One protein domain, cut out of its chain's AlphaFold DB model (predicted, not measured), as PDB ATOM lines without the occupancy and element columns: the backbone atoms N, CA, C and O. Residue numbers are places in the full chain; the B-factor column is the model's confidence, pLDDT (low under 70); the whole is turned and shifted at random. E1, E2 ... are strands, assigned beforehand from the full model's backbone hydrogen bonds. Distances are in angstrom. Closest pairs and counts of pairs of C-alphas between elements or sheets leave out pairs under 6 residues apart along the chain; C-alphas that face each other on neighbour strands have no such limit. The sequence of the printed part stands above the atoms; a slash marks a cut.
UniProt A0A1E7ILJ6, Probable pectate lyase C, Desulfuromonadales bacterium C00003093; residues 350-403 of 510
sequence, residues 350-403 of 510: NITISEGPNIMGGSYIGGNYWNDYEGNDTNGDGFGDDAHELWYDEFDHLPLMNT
ATOM      1  N   ASN A 350     -41.230  43.534  37.192       98.44
ATOM      2  CA  ASN A 350     -40.836  44.896  37.510       98.44
ATOM      3  C   ASN A 350     -41.190  45.854  36.368       98.44
ATOM      4  O   ASN A 350     -41.571  45.451  35.267       98.44
ATOM      5  N   ILE A 351     -41.064  47.148  36.616       98.25
ATOM      6  CA  ILE A 351     -41.154  48.183  35.588       98.25
ATOM      7  C   ILE A 351     -39.825  48.922  35.463       98.25
ATOM      8  O   ILE A 351     -38.932  48.777  36.293       98.25
ATOM      9  N   THR A 352     -39.691  49.744  34.423       97.19
ATOM     10  CA  THR A 352     -38.634  50.758  34.411       97.19
ATOM     11  C   THR A 352     -38.795  51.640  35.644       97.19
ATOM     12  O   THR A 352     -39.907  52.100  35.899       97.19
ATOM     13  N   ILE A 353     -37.691  51.886  36.356       94.94
ATOM     14  CA  ILE A 353     -37.669  52.736  37.548       94.94
ATOM     15  C   ILE A 353     -38.400  54.052  37.267       94.94
ATOM     16  O   ILE A 353     -38.106  54.748  36.289       94.94
ATOM     17  N   SER A 354     -39.344  54.388  38.140       92.38
ATOM     18  CA  SER A 354     -40.076  55.652  38.116       92.38
ATOM     19  C   SER A 354     -40.047  56.317  39.487       92.38
ATOM     20  O   SER A 354     -40.147  55.633  40.502       92.38
ATOM     21  N   GLU A 355     -39.938  57.645  39.524       82.31
ATOM     22  CA  GLU A 355     -40.008  58.425  40.766       82.31
ATOM     23  C   GLU A 355     -41.387  58.302  41.432       82.31
ATOM     24  O   GLU A 355     -42.420  58.405  40.766       82.31
ATOM     25  N   GLY A 356     -41.403  58.128  42.753       73.31
ATOM     26  CA  GLY A 356     -42.621  58.071  43.558       73.31
ATOM     27  C   GLY A 356     -42.465  57.173  44.787       73.31
ATOM     28  O   GLY A 356     -41.634  56.266  44.772       73.31
ATOM     29  N   PRO A 357     -43.255  57.403  45.853       75.94
ATOM     30  CA  PRO A 357     -43.208  56.554  47.033       75.94
ATOM     31  C   PRO A 357     -43.651  55.130  46.676       75.94
ATOM     32  O   PRO A 357     -44.778  54.935  46.218       75.94
ATOM     33  N   ASN A 358     -42.770  54.155  46.887       86.12
ATOM     34  CA  ASN A 358     -43.086  52.736  46.731       86.12
ATOM     35  C   ASN A 358     -43.768  52.167  47.985       86.12
ATOM     36  O   ASN A 358     -43.817  52.808  49.039       86.12
ATOM     37  N   ILE A 359     -44.280  50.938  47.896       85.50
ATOM     38  CA  ILE A 359     -45.049  50.283  48.965       85.50
ATOM     39  C   ILE A 359     -44.259  50.030  50.264       85.50
ATOM     40  O   ILE A 359     -44.860  49.788  51.324       85.50
ATOM     41  N   MET A 360     -42.929  50.062  50.191       85.69
ATOM     42  CA  MET A 360     -42.041  49.935  51.346       85.69
ATOM     43  C   MET A 360     -41.720  51.293  51.984       85.69
ATOM     44  O   MET A 360     -41.400  51.333  53.171       85.69
ATOM     45  N   GLY A 361     -41.913  52.399  51.256       69.81
ATOM     46  CA  GLY A 361     -41.637  53.766  51.705       69.81
ATOM     47  C   GLY A 361     -40.479  54.454  50.972       69.81
ATOM     48  O   GLY A 361     -40.229  55.629  51.227       69.81
ATOM     49  N   GLY A 362     -39.786  53.760  50.063       75.62
ATOM     50  CA  GLY A 362     -38.681  54.313  49.273       75.62
ATOM     51  C   GLY A 362     -39.127  55.279  48.171       75.62
ATOM     52  O   GLY A 362     -40.300  55.336  47.819       75.62
ATOM     53  N   SER A 363     -38.181  56.034  47.602       77.75
ATOM     54  CA  SER A 363     -38.457  57.141  46.658       77.75
ATOM     55  C   SER A 363     -38.698  56.724  45.199       77.75
ATOM     56  O   SER A 363     -39.002  57.579  44.359       77.75
ATOM     57  N   TYR A 364     -38.540  55.438  44.887       84.25
ATOM     58  CA  TYR A 364     -38.604  54.909  43.529       84.25
ATOM     59  C   TYR A 364     -39.446  53.638  43.459       84.25
ATOM     60  O   TYR A 364     -39.330  52.761  44.311       84.25
ATOM     61  N   ILE A 365     -40.236  53.508  42.397       89.56
ATOM     62  CA  ILE A 365     -41.080  52.347  42.098       89.56
ATOM     63  C   ILE A 365     -40.398  51.508  41.011       89.56
ATOM     64  O   ILE A 365     -39.948  52.059  40.003       89.56
ATOM     65  N   GLY A 366     -40.323  50.186  41.202       96.62
ATOM     66  CA  GLY A 366     -39.575  49.279  40.323       96.62
ATOM     67  C   GLY A 366     -40.119  47.850  40.324       96.62
ATOM     68  O   GLY A 366     -40.950  47.521  39.479       96.62
ATOM     69  N   GLY A 367     -39.631  46.999  41.230       97.94
ATOM     70  CA  GLY A 367     -40.076  45.610  41.412       97.94
ATOM     71  C   GLY A 367     -40.875  45.414  42.697       97.94
ATOM     72  O   GLY A 367     -41.575  46.326  43.129       97.94
ATOM     73  N   ASN A 368     -40.835  44.222  43.283       98.56
ATOM     74  CA  ASN A 368     -41.646  43.821  44.435       98.56
ATOM     75  C   ASN A 368     -40.773  43.524  45.658       98.56
ATOM     76  O   ASN A 368     -39.599  43.199  45.533       98.56
ATOM     77  N   TYR A 369     -41.362  43.591  46.849       97.50
ATOM     78  CA  TYR A 369     -40.736  43.137  48.083       97.50
ATOM     79  C   TYR A 369     -41.032  41.654  48.327       97.50
ATOM     80  O   TYR A 369     -42.194  41.232  48.293       97.50
ATOM     81  N   TRP A 370     -39.987  40.903  48.667       97.31
ATOM     82  CA  TRP A 370     -40.019  39.461  48.905       97.31
ATOM     83  C   TRP A 370     -39.378  39.152  50.259       97.31
ATOM     84  O   TRP A 370     -38.229  39.514  50.503       97.31
ATOM     85  N   ASN A 371     -40.093  38.482  51.167       93.81
ATOM     86  CA  ASN A 371     -39.533  38.145  52.486       93.81
ATOM     87  C   ASN A 371     -38.457  37.048  52.465       93.81
ATOM     88  O   ASN A 371     -37.851  36.791  53.502       93.81
ATOM     89  N   ASP A 372     -38.275  36.384  51.331       93.31
ATOM     90  CA  ASP A 372     -37.281  35.347  51.053       93.31
ATOM     91  C   ASP A 372     -36.161  35.831  50.112       93.31
ATOM     92  O   ASP A 372     -35.312  35.039  49.711       93.31
ATOM     93  N   TYR A 373     -36.120  37.127  49.777       94.56
ATOM     94  CA  TYR A 373     -34.974  37.720  49.090       94.56
ATOM     95  C   TYR A 373     -33.833  37.995  50.077       94.56
ATOM     96  O   TYR A 373     -34.008  38.695  51.073       94.56
ATOM     97  N   GLU A 374     -32.653  37.448  49.781       89.06
ATOM     98  CA  GLU A 374     -31.454  37.529  50.632       89.06
ATOM     99  C   GLU A 374     -30.344  38.424  50.043       89.06
ATOM    100  O   GLU A 374     -29.237  38.464  50.582       89.06
ATOM    101  N   GLY A 375     -30.606  39.106  48.921       86.00
ATOM    102  CA  GLY A 375     -29.623  39.982  48.282       86.00
ATOM    103  C   GLY A 375     -29.399  41.293  49.039       86.00
ATOM    104  O   GLY A 375     -30.112  41.627  49.987       86.00
ATOM    105  N   ASN A 376     -28.378  42.038  48.616       82.00
ATOM    106  CA  ASN A 376     -27.979  43.301  49.235       82.00
ATOM    107  C   ASN A 376     -28.345  44.487  48.344       82.00
ATOM    108  O   ASN A 376     -28.384  44.356  47.127       82.00
ATOM    109  N   ASP A 377     -28.525  45.648  48.961       82.25
ATOM    110  CA  ASP A 377     -28.619  46.942  48.287       82.25
ATOM    111  C   ASP A 377     -27.432  47.798  48.734       82.25
ATOM    112  O   ASP A 377     -27.459  48.474  49.765       82.25
ATOM    113  N   THR A 378     -26.320  47.664  48.015       77.88
ATOM    114  CA  THR A 378     -25.065  48.340  48.360       77.88
ATOM    115  C   THR A 378     -25.113  49.815  47.952       77.88
ATOM    116  O   THR A 378     -24.645  50.717  48.661       77.88
ATOM    117  N   ASN A 379     -25.749  50.104  46.820       71.75
ATOM    118  CA  ASN A 379     -25.876  51.462  46.312       71.75
ATOM    119  C   ASN A 379     -26.930  52.293  47.093       71.75
ATOM    120  O   ASN A 379     -26.862  53.519  47.065       71.75
ATOM    121  N   GLY A 380     -27.793  51.643  47.887       71.75
ATOM    122  CA  GLY A 380     -28.906  52.169  48.690       71.75
ATOM    123  C   GLY A 380     -29.905  53.019  47.918       71.75
ATOM    124  O   GLY A 380     -30.348  54.049  48.428       71.75
ATOM    125  N   ASP A 381     -30.226  52.608  46.694       75.81
ATOM    126  CA  ASP A 381     -31.308  53.171  45.890       75.81
ATOM    127  C   ASP A 381     -32.686  52.581  46.253       75.81
ATOM    128  O   ASP A 381     -33.714  53.054  45.754       75.81
ATOM    129  N   GLY A 382     -32.722  51.616  47.181       80.69
ATOM    130  CA  GLY A 382     -33.922  50.946  47.667       80.69
ATOM    131  C   GLY A 382     -34.254  49.651  46.924       80.69
ATOM    132  O   GLY A 382     -35.273  49.026  47.246       80.69
ATOM    133  N   PHE A 383     -33.427  49.239  45.958       90.94
ATOM    134  CA  PHE A 383     -33.551  47.986  45.223       90.94
ATOM    135  C   PHE A 383     -32.353  47.071  45.485       90.94
ATOM    136  O   PHE A 383     -31.216  47.511  45.600       90.94
ATOM    137  N   GLY A 384     -32.593  45.765  45.554       90.25
ATOM    138  CA  GLY A 384     -31.508  44.796  45.633       90.25
ATOM    139  C   GLY A 384     -30.666  44.782  44.352       90.25
ATOM    140  O   GLY A 384     -31.208  44.792  43.246       90.25
ATOM    141  N   ASP A 385     -29.341  44.726  44.507       87.00
ATOM    142  CA  ASP A 385     -28.372  44.744  43.402       87.00
ATOM    143  C   ASP A 385     -28.433  43.461  42.544       87.00
ATOM    144  O   ASP A 385     -28.089  43.481  41.359       87.00
ATOM    145  N   ASP A 386     -28.880  42.344  43.133       94.31
ATOM    146  CA  ASP A 386     -29.065  41.056  42.458       94.31
ATOM    147  C   ASP A 386     -30.542  40.792  42.140       94.31
ATOM    148  O   ASP A 386     -31.432  41.051  42.953       94.31
ATOM    149  N   ALA A 387     -30.816  40.190  40.982       97.00
ATOM    150  CA  ALA A 387     -32.174  39.800  40.618       97.00
ATOM    151  C   ALA A 387     -32.702  38.670  41.520       97.00
ATOM    152  O   ALA A 387     -31.991  37.709  41.816       97.00
ATOM    153  N   HIS A 388     -33.975  38.746  41.904       96.19
ATOM    154  CA  HIS A 388     -34.664  37.671  42.609       96.19
ATOM    155  C   HIS A 388     -35.223  36.658  41.601       96.19
ATOM    156  O   HIS A 388     -36.083  36.988  40.781       96.19
ATOM    157  N   GLU A 389     -34.713  35.428  41.644       94.44
ATOM    158  CA  GLU A 389     -35.203  34.314  40.830       94.44
ATOM    159  C   GLU A 389     -36.522  33.779  41.397       94.44
ATOM    160  O   GLU A 389     -36.591  33.400  42.564       94.44
ATOM    161  N   LEU A 390     -37.564  33.724  40.564       90.62
ATOM    162  CA  LEU A 390     -38.898  33.290  40.983       90.62
ATOM    163  C   LEU A 390     -39.164  31.834  40.590       90.62
ATOM    164  O   LEU A 390     -39.343  30.970  41.448       90.62
ATOM    165  N   TRP A 391     -39.245  31.557  39.282       81.38
ATOM    166  CA  TRP A 391     -39.490  30.216  38.738       81.38
ATOM    167  C   TRP A 391     -39.257  30.179  37.211       81.38
ATOM    168  O   TRP A 391     -39.688  31.095  36.519       81.38
ATOM    169  N   TYR A 392     -38.660  29.105  36.663       80.06
ATOM    170  CA  TYR A 392     -38.444  28.882  35.210       80.06
ATOM    171  C   TYR A 392     -37.892  30.109  34.444       80.06
ATOM    172  O   TYR A 392     -38.465  30.501  33.430       80.06
ATOM    173  N   ASP A 393     -36.754  30.667  34.877       84.56
ATOM    174  CA  ASP A 393     -36.069  31.777  34.175       84.56
ATOM    175  C   ASP A 393     -36.856  33.110  34.192       84.56
ATOM    176  O   ASP A 393     -36.653  33.984  33.352       84.56
ATOM    177  N   GLU A 394     -37.767  33.274  35.156       93.44
ATOM    178  CA  GLU A 394     -38.462  34.533  35.430       93.44
ATOM    179  C   GLU A 394     -37.849  35.210  36.660       93.44
ATOM    180  O   GLU A 394     -37.679  34.579  37.709       93.44
ATOM    181  N   PHE A 395     -37.553  36.503  36.531       96.38
ATOM    182  CA  PHE A 395     -36.830  37.269  37.539       96.38
ATOM    183  C   PHE A 395     -37.515  38.596  37.829       96.38
ATOM    184  O   PHE A 395     -37.976  39.290  36.917       96.38
ATOM    185  N   ASP A 396     -37.486  38.984  39.097       97.81
ATOM    186  CA  ASP A 396     -37.613  40.380  39.490       97.81
ATOM    187  C   ASP A 396     -36.209  40.997  39.549       97.81
ATOM    188  O   ASP A 396     -35.407  40.660  40.415       97.81
ATOM    189  N   HIS A 397     -35.884  41.878  38.601       97.94
ATOM    190  CA  HIS A 397     -34.582  42.559  38.553       97.94
ATOM    191  C   HIS A 397     -34.508  43.831  39.409       97.94
ATOM    192  O   HIS A 397     -33.485  44.502  39.373       97.94
ATOM    193  N   LEU A 398     -35.591  44.212  40.092       97.56
ATOM    194  CA  LEU A 398     -35.628  45.391  40.961       97.56
ATOM    195  C   LEU A 398     -36.324  45.040  42.288       97.56
ATOM    196  O   LEU A 398     -37.296  45.713  42.651       97.56
ATOM    197  N   PRO A 399     -35.890  43.974  42.993       97.62
ATOM    198  CA  PRO A 399     -36.536  43.568  44.231       97.62
ATOM    199  C   PRO A 399     -36.449  44.717  45.238       97.62
ATOM    200  O   PRO A 399     -35.373  45.245  45.500       97.62
ATOM    201  N   LEU A 400     -37.590  45.133  45.776       94.88
ATOM    202  CA  LEU A 400     -37.654  46.197  46.769       94.88
ATOM    203  C   LEU A 400     -37.017  45.723  48.069       94.88
ATOM    204  O   LEU A 400     -37.340  44.644  48.572       94.88
ATOM    205  N   MET A 401     -36.187  46.576  48.655       87.38
ATOM    206  CA  MET A 401     -35.633  46.352  49.982       87.38
ATOM    207  C   MET A 401     -36.553  46.908  51.058       87.38
ATOM    208  O   MET A 401     -37.378  47.792  50.822       87.38
ATOM    209  N   ASN A 402     -36.426  46.382  52.275       72.44
ATOM    210  CA  ASN A 402     -37.149  46.936  53.407       72.44
ATOM    211  C   ASN A 402     -36.557  48.301  53.774       72.44
ATOM    212  O   ASN A 402     -35.638  48.398  54.580       72.44
ATOM    213  N   THR A 403     -37.128  49.357  53.210       60.06
ATOM    214  CA  THR A 403     -36.691  50.740  53.408       60.06
ATOM    215  C   THR A 403     -36.934  51.262  54.822       60.06
ATOM    216  O   THR A 403     -36.602  52.404  55.087       60.06
TER     217      THR A 403
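What this domain is: This is residues 350 to 403 of the 510 residues of the protein "Probable pectate lyase C" of Desulfuromonadales bacterium C00003093 (UniProt A0A1E7ILJ6). There is little regular structure here: winding loops, residues 350 to 387, make most of the body, with a small hairpin, E1 then E2, at one end of the long axis. After it, residues 397 to 403 fold back among the loops. The printed part has 54 residues, no named helix and two antiparallel strands; the class is all strand, though named elements hold only 7 residues. It is compact, with a radius of gyration of the C-alphas of 10.3 A, and elongated, spanning 31 by 20 by 18 A.

Where its parts are: Begin at C-alpha 350, at (-40.836, 44.896, 37.510); residues 350 to 387 hold no named element. Find C-alpha 388 at (-34.664, 37.671, 42.609), where E1, residues 388 to 391, begins and runs 9.7 A. E2, residues 394 to 396, runs 7.2 A to (-37.613, 40.380, 39.490).

How they stand to each other: Earlier, residues 354 to 355 pair antiparallel with 364 to 365. E1 and E2 form a hairpin through a tight link, their directions at 151 degrees. Look for N 388 and O 396, 2.8 A apart, within hydrogen-bond range.

The domain as a whole: The C-alphas farthest apart, Gly 356 and Tyr 392, are separated by 30.6 A. The printed part has no cut. Mean pLDDT of the printed part is 87.7; residues 361 and 403 are under 70.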